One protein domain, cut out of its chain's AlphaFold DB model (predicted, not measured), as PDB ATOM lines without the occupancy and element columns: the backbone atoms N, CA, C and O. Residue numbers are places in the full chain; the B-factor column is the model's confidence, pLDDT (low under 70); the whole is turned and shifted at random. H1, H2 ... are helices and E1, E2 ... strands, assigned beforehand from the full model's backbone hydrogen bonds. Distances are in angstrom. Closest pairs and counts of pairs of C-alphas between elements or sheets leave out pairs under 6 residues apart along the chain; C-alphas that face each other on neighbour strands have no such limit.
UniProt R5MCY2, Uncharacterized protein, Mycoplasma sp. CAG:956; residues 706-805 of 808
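AT A GLANCE: This is residues 706 to 805 of the 808 residues of an uncharacterized protein of Mycoplasma sp. CAG:956 (UniProt R5MCY2). A strongly twisted sheet of four strands curls round the short helix H1, and H4 packs on the sheet's opposite face. H3 lies off the sheet, in the stretch that joins E2 to E3, and H2 only grazes the sheet. The 100 printed residues hold four named helices and four named strands, in the order H1 H2 E1 E2 H3 E3 E4 H4; the sheet E2 E1 E3 E4 is antiparallel and the class mixed. The whole is compact, with a radius of gyration of the C-alphas of 12.7 A and spans of 36 by 30 by 24 A.

HOW THE PARTS SIT: Start at inner strands E1, residues 742 to 751, and E3, residues 780 to 786, antiparallel at 153 degrees; N 745 and O 783, 2.9 A apart, are within hydrogen-bond range. E2, residues 754 to 757, makes a hairpin with E1, with N 749 and O 756 at 2.9 A. E4, residues 791 to 796, makes one with E3, with N 782 and O 795 at 2.8 A. The sheet curls round H1, residues 720 to 725, whose C-alpha 723 is 5.4 A from C-alpha 795 of E4, their closest pair. On the opposite face, H4, residues 797 to 803, lies over E3 at a height over the sheet of 10.2 A. H3, residues 766 to 773, is only just not on the sheet, with 4 pairs of C-alphas within 10 A. E2, H3 and E3 form a split strand-helix-strand unit, two strands running the same way with E1 between them, its crossover right-handed. Every O i to N i+4 pair is within hydrogen-bond range in H1, H3 and H4; H2, residues 734 to 737, is too short for one.

IN THESE COORDINATES: Find C-alpha 742 at (228.964, 225.841, 324.947); E1 runs 26.6 A from there to C-alpha 751 at (220.776, 241.310, 304.925). E3 spans 19.9 A and E4 15.2 A.

THE WHOLE: The printed part has no cut and no long link. Mean pLDDT is 70.9; 45 printed residues are under 70, among them 725 to 740.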
ATOM      1  N   ASN A 706     229.908 231.861 327.856       74.00
ATOM      2  CA  ASN A 706     229.379 230.523 328.066       74.00
ATOM      3  C   ASN A 706     227.888 230.604 328.390       74.00
ATOM      4  O   ASN A 706     227.494 231.360 329.277       74.00
ATOM      5  N   ILE A 707     227.075 229.799 327.709       67.19
ATOM      6  CA  ILE A 707     225.617 229.781 327.902       67.19
ATOM      7  C   ILE A 707     225.155 228.979 329.137       67.19
ATOM      8  O   ILE A 707     223.958 228.905 329.399       67.19
ATOM      9  N   GLY A 708     226.090 228.442 329.933       53.78
ATOM     10  CA  GLY A 708     225.840 227.838 331.249       53.78
ATOM     11  C   GLY A 708     225.376 226.373 331.216       53.78
ATOM     12  O   GLY A 708     224.963 225.851 330.184       53.78
ATOM     13  N   SER A 709     225.457 225.687 332.367       50.94
ATOM     14  CA  SER A 709     225.054 224.275 332.548       50.94
ATOM     15  C   SER A 709     223.546 224.063 332.738       50.94
ATOM     16  O   SER A 709     223.077 222.934 332.618       50.94
ATOM     17  N   ASP A 710     222.799 225.138 333.008       49.41
ATOM     18  CA  ASP A 710     221.348 225.129 333.258       49.41
ATOM     19  C   ASP A 710     220.542 225.719 332.081       49.41
ATOM     20  O   ASP A 710     219.386 226.120 332.235       49.41
ATOM     21  N   SER A 711     221.152 225.789 330.893       53.84
ATOM     22  CA  SER A 711     220.556 226.401 329.704       53.84
ATOM     23  C   SER A 711     219.223 225.736 329.312       53.84
ATOM     24  O   SER A 711     219.162 224.529 329.077       53.84
ATOM     25  N   GLN A 712     218.158 226.533 329.161       55.25
ATOM     26  CA  GLN A 712     216.825 226.084 328.731       55.25
ATOM     27  C   GLN A 712     216.613 226.121 327.207       55.25
ATOM     28  O   GLN A 712     215.467 226.087 326.751       55.25
ATOM     29  N   ILE A 713     217.673 226.175 326.386       64.00
ATOM     30  CA  ILE A 713     217.518 226.079 324.926       64.00
ATOM     31  C   ILE A 713     217.126 224.635 324.576       64.00
ATOM     32  O   ILE A 713     217.947 223.752 324.324       64.00
ATOM     33  N   LEU A 714     215.819 224.387 324.608       57.56
ATOM     34  CA  LEU A 714     215.206 223.088 324.335       57.56
ATOM     35  C   LEU A 714     215.252 222.745 322.844       57.56
ATOM     36  O   LEU A 714     215.388 221.573 322.477       57.56
ATOM     37  N   ASN A 715     215.184 223.776 322.005       63.28
ATOM     38  CA  ASN A 715     215.199 223.688 320.556       63.28
ATOM     39  C   ASN A 715     216.195 224.710 320.007       63.28
ATOM     40  O   ASN A 715     216.217 225.852 320.454       63.28
ATOM     41  N   GLY A 716     216.978 224.309 319.016       66.12
ATOM     42  CA  GLY A 716     217.715 225.243 318.172       66.12
ATOM     43  C   GLY A 716     217.731 224.725 316.750       66.12
ATOM     44  O   GLY A 716     216.918 223.881 316.381       66.12
ATOM     45  N   TYR A 717     218.633 225.237 315.935       68.94
ATOM     46  CA  TYR A 717     218.532 225.111 314.491       68.94
ATOM     47  C   TYR A 717     219.843 224.598 313.908       68.94
ATOM     48  O   TYR A 717     220.917 224.792 314.482       68.94
ATOM     49  N   LYS A 718     219.755 223.881 312.786       65.38
ATOM     50  CA  LYS A 718     220.940 223.357 312.089       65.38
ATOM     51  C   LYS A 718     221.648 224.437 311.280       65.38
ATOM     52  O   LYS A 718     222.867 224.388 311.175       65.38
ATOM     53  N   THR A 719     220.889 225.415 310.790       62.38
ATOM     54  CA  THR A 719     221.382 226.530 309.982       62.38
ATOM     55  C   THR A 719     221.025 227.872 310.628       62.38
ATOM     56  O   THR A 719     220.103 227.976 311.443       62.38
ATOM     57  N   SER A 720     221.750 228.922 310.241       60.56
ATOM     58  CA  SER A 720     221.459 230.303 310.645       60.56
ATOM     59  C   SER A 720     220.139 230.821 310.056       60.56
ATOM     60  O   SER A 720     219.446 231.608 310.698       60.56
ATOM     61  N   TYR A 721     219.763 230.350 308.864       64.12
ATOM     62  CA  TYR A 721     218.542 230.750 308.164       64.12
ATOM     63  C   TYR A 721     217.279 230.192 308.833       64.12
ATOM     64  O   TYR A 721     216.295 230.913 309.014       64.12
ATOM     65  N   ASP A 722     217.328 228.927 309.255       63.47
ATOM     66  CA  ASP A 722     216.266 228.297 310.041       63.47
ATOM     67  C   ASP A 722     216.093 229.005 311.393       63.47
ATOM     68  O   ASP A 722     214.968 229.276 311.814       63.47
ATOM     69  N   ALA A 723     217.211 229.375 312.035       71.06
ATOM     70  CA  ALA A 723     217.198 230.130 313.287       71.06
ATOM     71  C   ALA A 723     216.565 231.515 313.144       71.06
ATOM     72  O   ALA A 723     215.830 231.935 314.035       71.06
ATOM     73  N   TYR A 724     216.833 232.209 312.038       73.25
ATOM     74  CA  TYR A 724     216.313 233.552 311.784       73.25
ATOM     75  C   TYR A 724     214.804 233.522 311.511       73.25
ATOM     76  O   TYR A 724     214.047 234.296 312.085       73.25
ATOM     77  N   ASN A 725     214.347 232.583 310.678       65.88
ATOM     78  CA  ASN A 725     212.929 232.458 310.327       65.88
ATOM     79  C   ASN A 725     212.105 231.695 311.381       65.88
ATOM     80  O   ASN A 725     210.882 231.607 311.263       65.88
ATOM     81  N   GLY A 726     212.753 231.108 312.392       65.94
ATOM     82  CA  GLY A 726     212.100 230.307 313.426       65.94
ATOM     83  C   GLY A 726     211.476 229.002 312.911       65.94
ATOM     84  O   GLY A 726     210.551 228.482 313.536       65.94
ATOM     85  N   VAL A 727     211.960 228.461 311.790       52.81
ATOM     86  CA  VAL A 727     211.424 227.261 311.114       52.81
ATOM     87  C   VAL A 727     212.359 226.061 311.288       52.81
ATOM     88  O   VAL A 727     213.533 226.235 311.581       52.81
ATOM     89  N   ASN A 728     211.858 224.830 311.146       48.47
ATOM     90  CA  ASN A 728     212.673 223.600 311.220       48.47
ATOM     91  C   ASN A 728     213.501 223.441 312.519       48.47
ATOM     92  O   ASN A 728     214.612 222.907 312.506       48.47
ATOM     93  N   SER A 729     212.973 223.892 313.665       56.03
ATOM     94  CA  SER A 729     213.672 223.763 314.951       56.03
ATOM     95  C   SER A 729     213.898 222.291 315.312       56.03
ATOM     96  O   SER A 729     212.954 221.497 315.336       56.03
ATOM     97  N   VAL A 730     215.129 221.930 315.654       54.72
ATOM     98  CA  VAL A 730     215.518 220.584 316.070       54.72
ATOM     99  C   VAL A 730     215.666 220.550 317.581       54.72
ATOM    100  O   VAL A 730     216.295 221.418 318.193       54.72
ATOM    101  N   ARG A 731     215.117 219.503 318.198       58.69
ATOM    102  CA  ARG A 731     215.322 219.256 319.621       58.69
ATOM    103  C   ARG A 731     216.788 218.914 319.858       58.69
ATOM    104  O   ARG A 731     217.280 217.891 319.380       58.69
ATOM    105  N   LEU A 732     217.479 219.775 320.591       55.62
ATOM    106  CA  LEU A 732     218.910 219.625 320.814       55.62
ATOM    107  C   LEU A 732     219.173 218.579 321.896       55.62
ATOM    108  O   LEU A 732     218.404 218.436 322.853       55.62
ATOM    109  N   ASN A 733     220.273 217.837 321.741       53.28
ATOM    110  CA  ASN A 733     220.733 216.926 322.779       53.28
ATOM    111  C   ASN A 733     221.191 217.755 323.985       53.28
ATOM    112  O   ASN A 733     222.268 218.350 323.973       53.28
ATOM    113  N   GLN A 734     220.344 217.789 325.009       54.84
ATOM    114  CA  GLN A 734     220.547 218.572 326.223       54.84
ATOM    115  C   GLN A 734     221.849 218.197 326.939       54.84
ATOM    116  O   GLN A 734     222.501 219.072 327.492       54.84
ATOM    117  N   ASP A 735     222.291 216.938 326.844       54.28
ATOM    118  CA  ASP A 735     223.556 216.498 327.442       54.28
ATOM    119  C   ASP A 735     224.780 217.125 326.743       54.28
ATOM    120  O   ASP A 735     225.825 217.281 327.366       54.28
ATOM    121  N   ILE A 736     224.660 217.495 325.458       54.16
ATOM    122  CA  ILE A 736     225.729 218.166 324.700       54.16
ATOM    123  C   ILE A 736     225.743 219.660 325.012       54.16
ATOM    124  O   ILE A 736     226.817 220.220 325.170       54.16
ATOM    125  N   LEU A 737     224.584 220.315 325.108       55.06
ATOM    126  CA  LEU A 737     224.517 221.747 325.423       55.06
ATOM    127  C   LEU A 737     224.904 222.055 326.874       55.06
ATOM    128  O   LEU A 737     225.602 223.041 327.105       55.06
ATOM    129  N   ASN A 738     224.499 221.189 327.811       57.50
ATOM    130  CA  ASN A 738     224.658 221.374 329.258       57.50
ATOM    131  C   ASN A 738     225.988 220.832 329.803       57.50
ATOM    132  O   ASN A 738     226.188 220.785 331.015       57.50
ATOM    133  N   ASP A 739     226.924 220.437 328.936       61.03
ATOM    134  CA  ASP A 739     228.261 219.987 329.349       61.03
ATOM    135  C   ASP A 739     229.158 221.125 329.887       61.03
ATOM    136  O   ASP A 739     230.330 220.900 330.194       61.03
ATOM    137  N   GLY A 740     228.614 222.345 329.977       62.59
ATOM    138  CA  GLY A 740     229.281 223.528 330.507       62.59
ATOM    139  C   GLY A 740     230.349 224.111 329.587       62.59
ATOM    140  O   GLY A 740     231.117 224.948 330.047       62.59
ATOM    141  N   ASN A 741     230.420 223.702 328.315       72.81
ATOM    142  CA  ASN A 741     231.449 224.156 327.369       72.81
ATOM    143  C   ASN A 741     230.891 224.882 326.138       72.81
ATOM    144  O   ASN A 741     231.651 225.150 325.204       72.81
ATOM    145  N   THR A 742     229.587 225.169 326.093       74.81
ATOM    146  CA  THR A 742     228.964 225.841 324.947       74.81
ATOM    147  C   THR A 742     229.176 227.355 325.017       74.81
ATOM    148  O   THR A 742     228.841 227.978 326.018       74.81
ATOM    149  N   ILE A 743     229.686 227.953 323.941       80.94
ATOM    150  CA  ILE A 743     229.980 229.385 323.818       80.94
ATOM    151  C   ILE A 743     229.292 230.011 322.602       80.94
ATOM    152  O   ILE A 743     229.020 229.332 321.608       80.94
ATOM    153  N   ILE A 744     229.083 231.329 322.648       82.06
ATOM    154  CA  ILE A 744     228.669 232.132 321.488       82.06
ATOM    155  C   ILE A 744     229.896 232.387 320.603       82.06
ATOM    156  O   ILE A 744     230.747 233.211 320.938       82.06
ATOM    157  N   LYS A 745     230.015 231.690 319.468       82.75
ATOM    158  CA  LYS A 745     231.200 231.802 318.595       82.75
ATOM    159  C   LYS A 745     231.117 232.981 317.633       82.75
ATOM    160  O   LYS A 745     232.096 233.692 317.447       82.75
ATOM    161  N   ASN A 746     229.971 233.144 316.976       83.00
ATOM    162  CA  ASN A 746     229.732 234.161 315.951       83.00
ATOM    163  C   ASN A 746     228.250 234.548 315.944       83.00
ATOM    164  O   ASN A 746     227.404 233.710 316.259       83.00
ATOM    165  N   LEU A 747     227.947 235.766 315.498       85.81
ATOM    166  CA  LEU A 747     226.583 236.216 315.221       85.81
ATOM    167  C   LEU A 747     226.380 236.436 313.731       85.81
ATOM    168  O   LEU A 747     227.328 236.757 313.014       85.81
ATOM    169  N   PHE A 748     225.148 236.260 313.276       85.88
ATOM    170  CA  PHE A 748     224.736 236.452 311.894       85.88
ATOM    171  C   PHE A 748     223.419 237.213 311.870       85.88
ATOM    172  O   PHE A 748     222.618 237.070 312.788       85.88
ATOM    173  N   TYR A 749     223.194 238.005 310.832       86.44
ATOM    174  CA  TYR A 749     221.946 238.731 310.631       86.44
ATOM    175  C   TYR A 749     221.496 238.623 309.180       86.44
ATOM    176  O   TYR A 749     222.317 238.388 308.286       86.44
ATOM    177  N   ASN A 750     220.199 238.793 308.948       76.94
ATOM    178  CA  ASN A 750     219.664 238.809 307.597       76.94
ATOM    179  C   ASN A 750     219.910 240.169 306.930       76.94
ATOM    180  O   ASN A 750     219.451 241.207 307.399       76.94
ATOM    181  N   ASN A 751     220.608 240.160 305.799       71.69
ATOM    182  CA  ASN A 751     220.776 241.310 304.925       71.69
ATOM    183  C   ASN A 751     220.237 240.965 303.530       71.69
ATOM    184  O   ASN A 751     220.880 240.237 302.771       71.69
ATOM    185  N   ASN A 752     219.052 241.484 303.193       66.00
ATOM    186  CA  ASN A 752     218.376 241.262 301.907       66.00
ATOM    187  C   ASN A 752     218.188 239.775 301.538       66.00
ATOM    188  O   ASN A 752     218.424 239.375 300.398       66.00
ATOM    189  N   GLY A 753     217.774 238.951 302.503       52.22
ATOM    190  CA  GLY A 753     217.508 237.521 302.314       52.22
ATOM    191  C   GLY A 753     218.735 236.617 302.465       52.22
ATOM    192  O   GLY A 753     218.624 235.418 302.227       52.22
ATOM    193  N   LYS A 754     219.897 237.164 302.850       55.34
ATOM    194  CA  LYS A 754     221.140 236.409 303.071       55.34
ATOM    195  C   LYS A 754     221.614 236.543 304.513       55.34
ATOM    196  O   LYS A 754     221.684 237.654 305.032       55.34
ATOM    197  N   MET A 755     222.014 235.432 305.128       75.38
ATOM    198  CA  MET A 755     222.612 235.439 306.465       75.38
ATOM    199  C   MET A 755     224.082 235.842 306.374       75.38
ATOM    200  O   MET A 755     224.908 235.113 305.833       75.38
ATOM    201  N   VAL A 756     224.419 237.015 306.900       76.75
ATOM    202  CA  VAL A 756     225.779 237.559 306.870       76.75
ATOM    203  C   VAL A 756     226.324 237.612 308.288       76.75
ATOM    204  O   VAL A 756     225.620 238.007 309.216       76.75
ATOM    205  N   LYS A 757     227.591 237.226 308.470       83.75
ATOM    206  CA  LYS A 757     228.263 237.325 309.769       83.75
ATOM    207  C   LYS A 757     228.283 238.782 310.240       83.75
ATOM    208  O   LYS A 757     228.727 239.673 309.517       83.75
ATOM    209  N   LEU A 758     227.826 239.011 311.466       82.44
ATOM    210  CA  LEU A 758     227.806 240.321 312.099       82.44
ATOM    211  C   LEU A 758     229.236 240.692 312.542       82.44
ATOM    212  O   LEU A 758     229.874 239.915 313.263       82.44
ATOM    213  N   PRO A 759     229.782 241.836 312.093       78.69
ATOM    214  CA  PRO A 759     231.129 242.260 312.454       78.69
ATOM    215  C   PRO A 759     231.151 242.848 313.873       78.69
ATOM    216  O   PRO A 759     230.705 243.975 314.098       78.69
ATOM    217  N   ILE A 760     231.696 242.074 314.815       80.69
ATOM    218  CA  ILE A 760     231.853 242.440 316.232       80.69
ATOM    219  C   ILE A 760     233.339 242.611 316.541       80.69
ATOM    220  O   ILE A 760     234.144 241.730 316.222       80.69
ATOM    221  N   ASN A 761     233.704 243.733 317.160       75.94
ATOM    222  CA  ASN A 761     235.070 243.969 317.615       75.94
ATOM    223  C   ASN A 761     235.390 243.085 318.829       75.94
ATOM    224  O   ASN A 761     234.522 242.732 319.624       75.94
ATOM    225  N   GLN A 762     236.656 242.714 318.999       72.06
ATOM    226  CA  GLN A 762     237.050 241.826 320.092       72.06
ATOM    227  C   GLN A 762     236.724 242.452 321.460       72.06
ATOM    228  O   GLN A 762     237.234 243.515 321.801       72.06
ATOM    229  N   GLY A 763     235.878 241.777 322.243       68.81
ATOM    230  CA  GLY A 763     235.439 242.244 323.561       68.81
ATOM    231  C   GLY A 763     234.345 243.321 323.549       68.81
ATOM    232  O   GLY A 763     233.981 243.781 324.638       68.81
ATOM    233  N   GLU A 764     233.838 243.701 322.367       80.94
ATOM    234  CA  GLU A 764     232.658 244.559 322.192       80.94
ATOM    235  C   GLU A 764     231.404 243.838 322.683       80.94
ATOM    236  O   GLU A 764     231.285 242.612 322.576       80.94
ATOM    237  N   ASP A 765     230.491 244.624 323.239       85.00
ATOM    238  CA  ASP A 765     229.184 244.137 323.623       85.00
ATOM    239  C   ASP A 765     228.317 243.829 322.396       85.00
ATOM    240  O   ASP A 765     228.293 244.579 321.421       85.00
ATOM    241  N   ILE A 766     227.596 242.715 322.438       86.25
ATOM    242  CA  ILE A 766     226.726 242.268 321.355       86.25
ATOM    243  C   ILE A 766     225.585 243.266 321.125       86.25
ATOM    244  O   ILE A 766     225.289 243.557 319.967       86.25
ATOM    245  N   ALA A 767     224.970 243.815 322.176       82.31
ATOM    246  CA  ALA A 767     223.892 244.791 322.029       82.31
ATOM    247  C   ALA A 767     224.421 246.110 321.447       82.31
ATOM    248  O   ALA A 767     223.831 246.639 320.502       82.31
ATOM    249  N   ASP A 768     225.589 246.576 321.905       81.94
ATOM    250  CA  ASP A 768     226.247 247.763 321.338       81.94
ATOM    251  C   ASP A 768     226.613 247.560 319.858       81.94
ATOM    252  O   ASP A 768     226.417 248.460 319.038       81.94
ATOM    253  N   ALA A 769     227.099 246.370 319.484       83.06
ATOM    254  CA  ALA A 769     227.432 246.042 318.099       83.06
ATOM    255  C   ALA A 769     226.189 246.028 317.192       83.06
ATOM    256  O   ALA A 769     226.244 246.525 316.064       83.06
ATOM    257  N   ILE A 770     225.068 245.489 317.682       85.12
ATOM    258  CA  ILE A 770     223.780 245.465 316.975       85.12
ATOM    259  C   ILE A 770     223.240 246.893 316.805       85.12
ATOM    260  O   ILE A 770     222.909 247.294 315.685       85.12
ATOM    261  N   ALA A 771     223.245 247.690 317.878       82.44
ATOM    262  CA  ALA A 771     222.790 249.079 317.869       82.44
ATOM    263  C   ALA A 771     223.642 249.964 316.944       82.44
ATOM    264  O   ALA A 771     223.103 250.721 316.134       82.44
ATOM    265  N   ARG A 772     224.974 249.822 316.992       85.00
ATOM    266  CA  ARG A 772     225.920 250.541 316.119       85.00
ATOM    267  C   ARG A 772     225.674 250.267 314.636       85.00
ATOM    268  O   ARG A 772     225.911 251.142 313.806       85.00
ATOM    269  N   LEU A 773     225.251 249.052 314.300       78.19
ATOM    270  CA  LEU A 773     224.980 248.633 312.925       78.19
ATOM    271  C   LEU A 773     223.530 248.890 312.489       78.19
ATOM    272  O   LEU A 773     223.222 248.690 311.316       78.19
ATOM    273  N   GLY A 774     222.662 249.355 313.396       80.25
ATOM    274  CA  GLY A 774     221.254 249.640 313.111       80.25
ATOM    275  C   GLY A 774     220.439 248.396 312.746       80.25
ATOM    276  O   GLY A 774     219.523 248.493 311.935       80.25
ATOM    277  N   ILE A 775     220.804 247.233 313.291       81.56
ATOM    278  CA  ILE A 775     220.141 245.949 313.029       81.56
ATOM    279  C   ILE A 775     219.098 245.707 314.129       81.56
ATOM    280  O   ILE A 775     219.375 245.978 315.295       81.56
ATOM    281  N   ASP A 776     217.910 245.198 313.789       79.81
ATOM    282  CA  ASP A 776     216.941 244.779 314.810       79.81
ATOM    283  C   ASP A 776     217.497 243.537 315.539       79.81
ATOM    284  O   ASP A 776     217.848 242.556 314.876       79.81
ATOM    285  N   PRO A 777     217.595 243.524 316.882       75.06
ATOM    286  CA  PRO A 777     218.062 242.356 317.626       75.06
ATOM    287  C   PRO A 777     217.306 241.062 317.296       75.06
ATOM    288  O   PRO A 777     217.883 239.980 317.385       75.06
ATOM    289  N   LYS A 778     216.033 241.142 316.882       76.31
ATOM    290  CA  LYS A 778     215.243 239.972 316.460       76.31
ATOM    291  C   LYS A 778     215.774 239.318 315.188       76.31
ATOM    292  O   LYS A 778     215.554 238.127 314.992       76.31
ATOM    293  N   ASP A 779     216.502 240.073 314.373       79.50
ATOM    294  CA  ASP A 779     217.054 239.622 313.101       79.50
ATOM    295  C   ASP A 779     218.441 238.980 313.243       79.50
ATOM    296  O   ASP A 779     219.073 238.617 312.246       79.50
ATOM    297  N   VAL A 780     218.927 238.832 314.480       84.81
ATOM    298  CA  VAL A 780     220.262 238.319 314.788       84.81
ATOM    299  C   VAL A 780     220.179 236.908 315.369       84.81
ATOM    300  O   VAL A 780     219.404 236.602 316.274       84.81
ATOM    301  N   VAL A 781     221.039 236.025 314.872       88.38
ATOM    302  CA  VAL A 781     221.154 234.634 315.318       88.38
ATOM    303  C   VAL A 781     222.582 234.320 315.740       88.38
ATOM    304  O   VAL A 781     223.552 234.818 315.167       88.38
ATOM    305  N   ALA A 782     222.716 233.469 316.749       86.00
ATOM    306  CA  ALA A 782     223.979 233.033 317.314       86.00
ATOM    307  C   ALA A 782     224.357 231.634 316.828       86.00
ATOM    308  O   ALA A 782     223.536 230.717 316.848       86.00
ATOM    309  N   ASN A 783     225.630 231.461 316.473       83.12
ATOM    310  CA  ASN A 783     226.250 230.152 316.324       83.12
ATOM    311  C   ASN A 783     226.831 229.706 317.670       83.12
ATOM    312  O   ASN A 783     227.765 230.332 318.189       83.12
ATOM    313  N   LEU A 784     226.294 228.616 318.207       82.69
ATOM    314  CA  LEU A 784     226.708 228.016 319.464       82.69
ATOM    315  C   LEU A 784     227.665 226.854 319.187       82.69
ATOM    316  O   LEU A 784     227.325 225.903 318.475       82.69
ATOM    317  N   THR A 785     228.861 226.903 319.774       72.94
ATOM    318  CA  THR A 785     229.898 225.868 319.603       72.94
ATOM    319  C   THR A 785     230.497 225.452 320.937       72.94
ATOM    320  O   THR A 785     230.305 226.136 321.931       72.94
ATOM    321  N   ASN A 786     231.272 224.368 320.981       73.75
ATOM    322  CA  ASN A 786     232.185 224.168 322.113       73.75
ATOM    323  C   ASN A 786     233.405 225.109 322.029       73.75
ATOM    324  O   ASN A 786     233.625 225.763 321.004       73.75
ATOM    325  N   ALA A 787     234.236 225.123 323.074       67.06
ATOM    326  CA  ALA A 787     235.488 225.885 323.108       67.06
ATOM    327  C   ALA A 787     236.491 225.512 321.990       67.06
ATOM    328  O   ALA A 787     237.289 226.350 321.585       67.06
ATOM    329  N   SER A 788     236.436 224.287 321.444       66.69
ATOM    330  CA  SER A 788     237.249 223.872 320.286       66.69
ATOM    331  C   SER A 788     236.643 224.269 318.931       66.69
ATOM    332  O   SER A 788     237.188 223.922 317.886       66.69
ATOM    333  N   GLY A 789     235.513 224.981 318.924       56.69
ATOM    334  CA  GLY A 789     234.879 225.525 317.726       56.69
ATOM    335  C   GLY A 789     233.970 224.563 316.954       56.69
ATOM    336  O   GLY A 789     233.517 224.947 315.875       56.69
ATOM    337  N   THR A 790     233.689 223.371 317.488       69.69
ATOM    338  CA  THR A 790     232.756 222.381 316.930       69.69
ATOM    339  C   THR A 790     231.314 222.861 317.091       69.69
ATOM    340  O   THR A 790     230.880 223.145 318.210       69.69
ATOM    341  N   GLY A 791     230.579 222.938 315.977       65.69
ATOM    342  CA  GLY A 791     229.186 223.387 315.929       65.69
ATOM    343  C   GLY A 791     228.257 222.548 316.803       65.69
ATOM    344  O   GLY A 791     228.355 221.320 316.817       65.69
ATOM    345  N   ARG A 792     227.365 223.216 317.541       69.94
ATOM    346  CA  ARG A 792     226.357 222.568 318.395       69.94
ATOM    347  C   ARG A 792     224.947 222.901 317.960       69.94
ATOM    348  O   ARG A 792     224.137 221.989 317.820       69.94
ATOM    349  N   ALA A 793     224.668 224.184 317.756       76.25
ATOM    350  CA  ALA A 793     223.368 224.656 317.315       76.25
ATOM    351  C   ALA A 793     223.426 226.113 316.864       76.25
ATOM    352  O   ALA A 793     224.321 226.863 317.249       76.25
ATOM    353  N   TRP A 794     222.400 226.522 316.135       76.19
ATOM    354  CA  TRP A 794     222.038 227.914 315.942       76.19
ATOM    355  C   TRP A 794     220.839 228.268 316.816       76.19
ATOM    356  O   TRP A 794     219.974 227.425 317.054       76.19
ATOM    357  N   ALA A 795     220.782 229.499 317.306       81.06
ATOM    358  CA  ALA A 795     219.674 229.990 318.120       81.06
ATOM    359  C   ALA A 795     219.437 231.477 317.850       81.06
ATOM    360  O   ALA A 795     220.372 232.190 317.483       81.06
ATOM    361  N   SER A 796     218.207 231.957 318.045       83.62
ATOM    362  CA  SER A 796     217.953 233.399 318.030       83.62
ATOM    363  C   SER A 796     218.759 234.061 319.150       83.62
ATOM    364  O   SER A 796     218.908 233.491 320.239       83.62
ATOM    365  N   ILE A 797     219.300 235.260 318.912       82.00
ATOM    366  CA  ILE A 797     220.071 235.949 319.957       82.00
ATOM    367  C   ILE A 797     219.181 236.261 321.174       82.00
ATOM    368  O   ILE A 797     219.651 236.206 322.307       82.00
ATOM    369  N   GLY A 798     217.876 236.464 320.948       76.94
ATOM    370  CA  GLY A 798     216.852 236.633 321.982       76.94
ATOM    371  C   GLY A 798     216.721 235.439 322.928       76.94
ATOM    372  O   GLY A 798     216.639 235.621 324.141       76.94
ATOM    373  N   ASP A 799     216.733 234.214 322.403       76.50
ATOM    374  CA  ASP A 799     216.646 233.007 323.235       76.50
ATOM    375  C   ASP A 799     217.958 232.727 323.972       76.50
ATOM    376  O   ASP A 799     217.943 232.273 325.119       76.50
ATOM    377  N   VAL A 800     219.094 233.064 323.354       78.25
ATOM    378  CA  VAL A 800     220.408 233.013 324.010       78.25
ATOM    379  C   VAL A 800     220.472 234.002 325.175       78.25
ATOM    380  O   VAL A 800     220.873 233.617 326.272       78.25
ATOM    381  N   ALA A 801     220.011 235.239 324.979       74.44
ATOM    382  CA  ALA A 801     219.951 236.248 326.034       74.44
ATOM    383  C   ALA A 801     219.054 235.800 327.195       74.44
ATOM    384  O   ALA A 801     219.511 235.760 328.336       74.44
ATOM    385  N   LYS A 802     217.825 235.340 326.909       72.00
ATOM    386  CA  LYS A 802     216.905 234.810 327.935       72.00
ATOM    387  C   LYS A 802     217.523 233.672 328.742       72.00
ATOM    388  O   LYS A 802     217.347 233.613 329.955       72.00
ATOM    389  N   THR A 803     218.254 232.782 328.077       68.00
ATOM    390  CA  THR A 803     218.913 231.633 328.714       68.00
ATOM    391  C   THR A 803     220.031 232.059 329.661       68.00
ATOM    392  O   THR A 803     220.226 231.445 330.705       68.00
ATOM    393  N   LEU A 804     220.722 233.149 329.336       65.12
ATOM    394  CA  LEU A 804     221.710 233.776 330.208       65.12
ATOM    395  C   LEU A 804     221.079 234.598 331.350       65.12
ATOM    396  O   LEU A 804     221.816 235.191 332.137       65.12
ATOM    397  N   GLY A 805     219.743 234.659 331.437       58.31
ATOM    398  CA  GLY A 805     219.022 235.539 332.359       58.31
ATOM    399  C   GLY A 805     219.133 237.019 331.983       58.31
ATOM    400  O   GLY A 805     219.070 237.875 332.859       58.31
TER     401      GLY A 805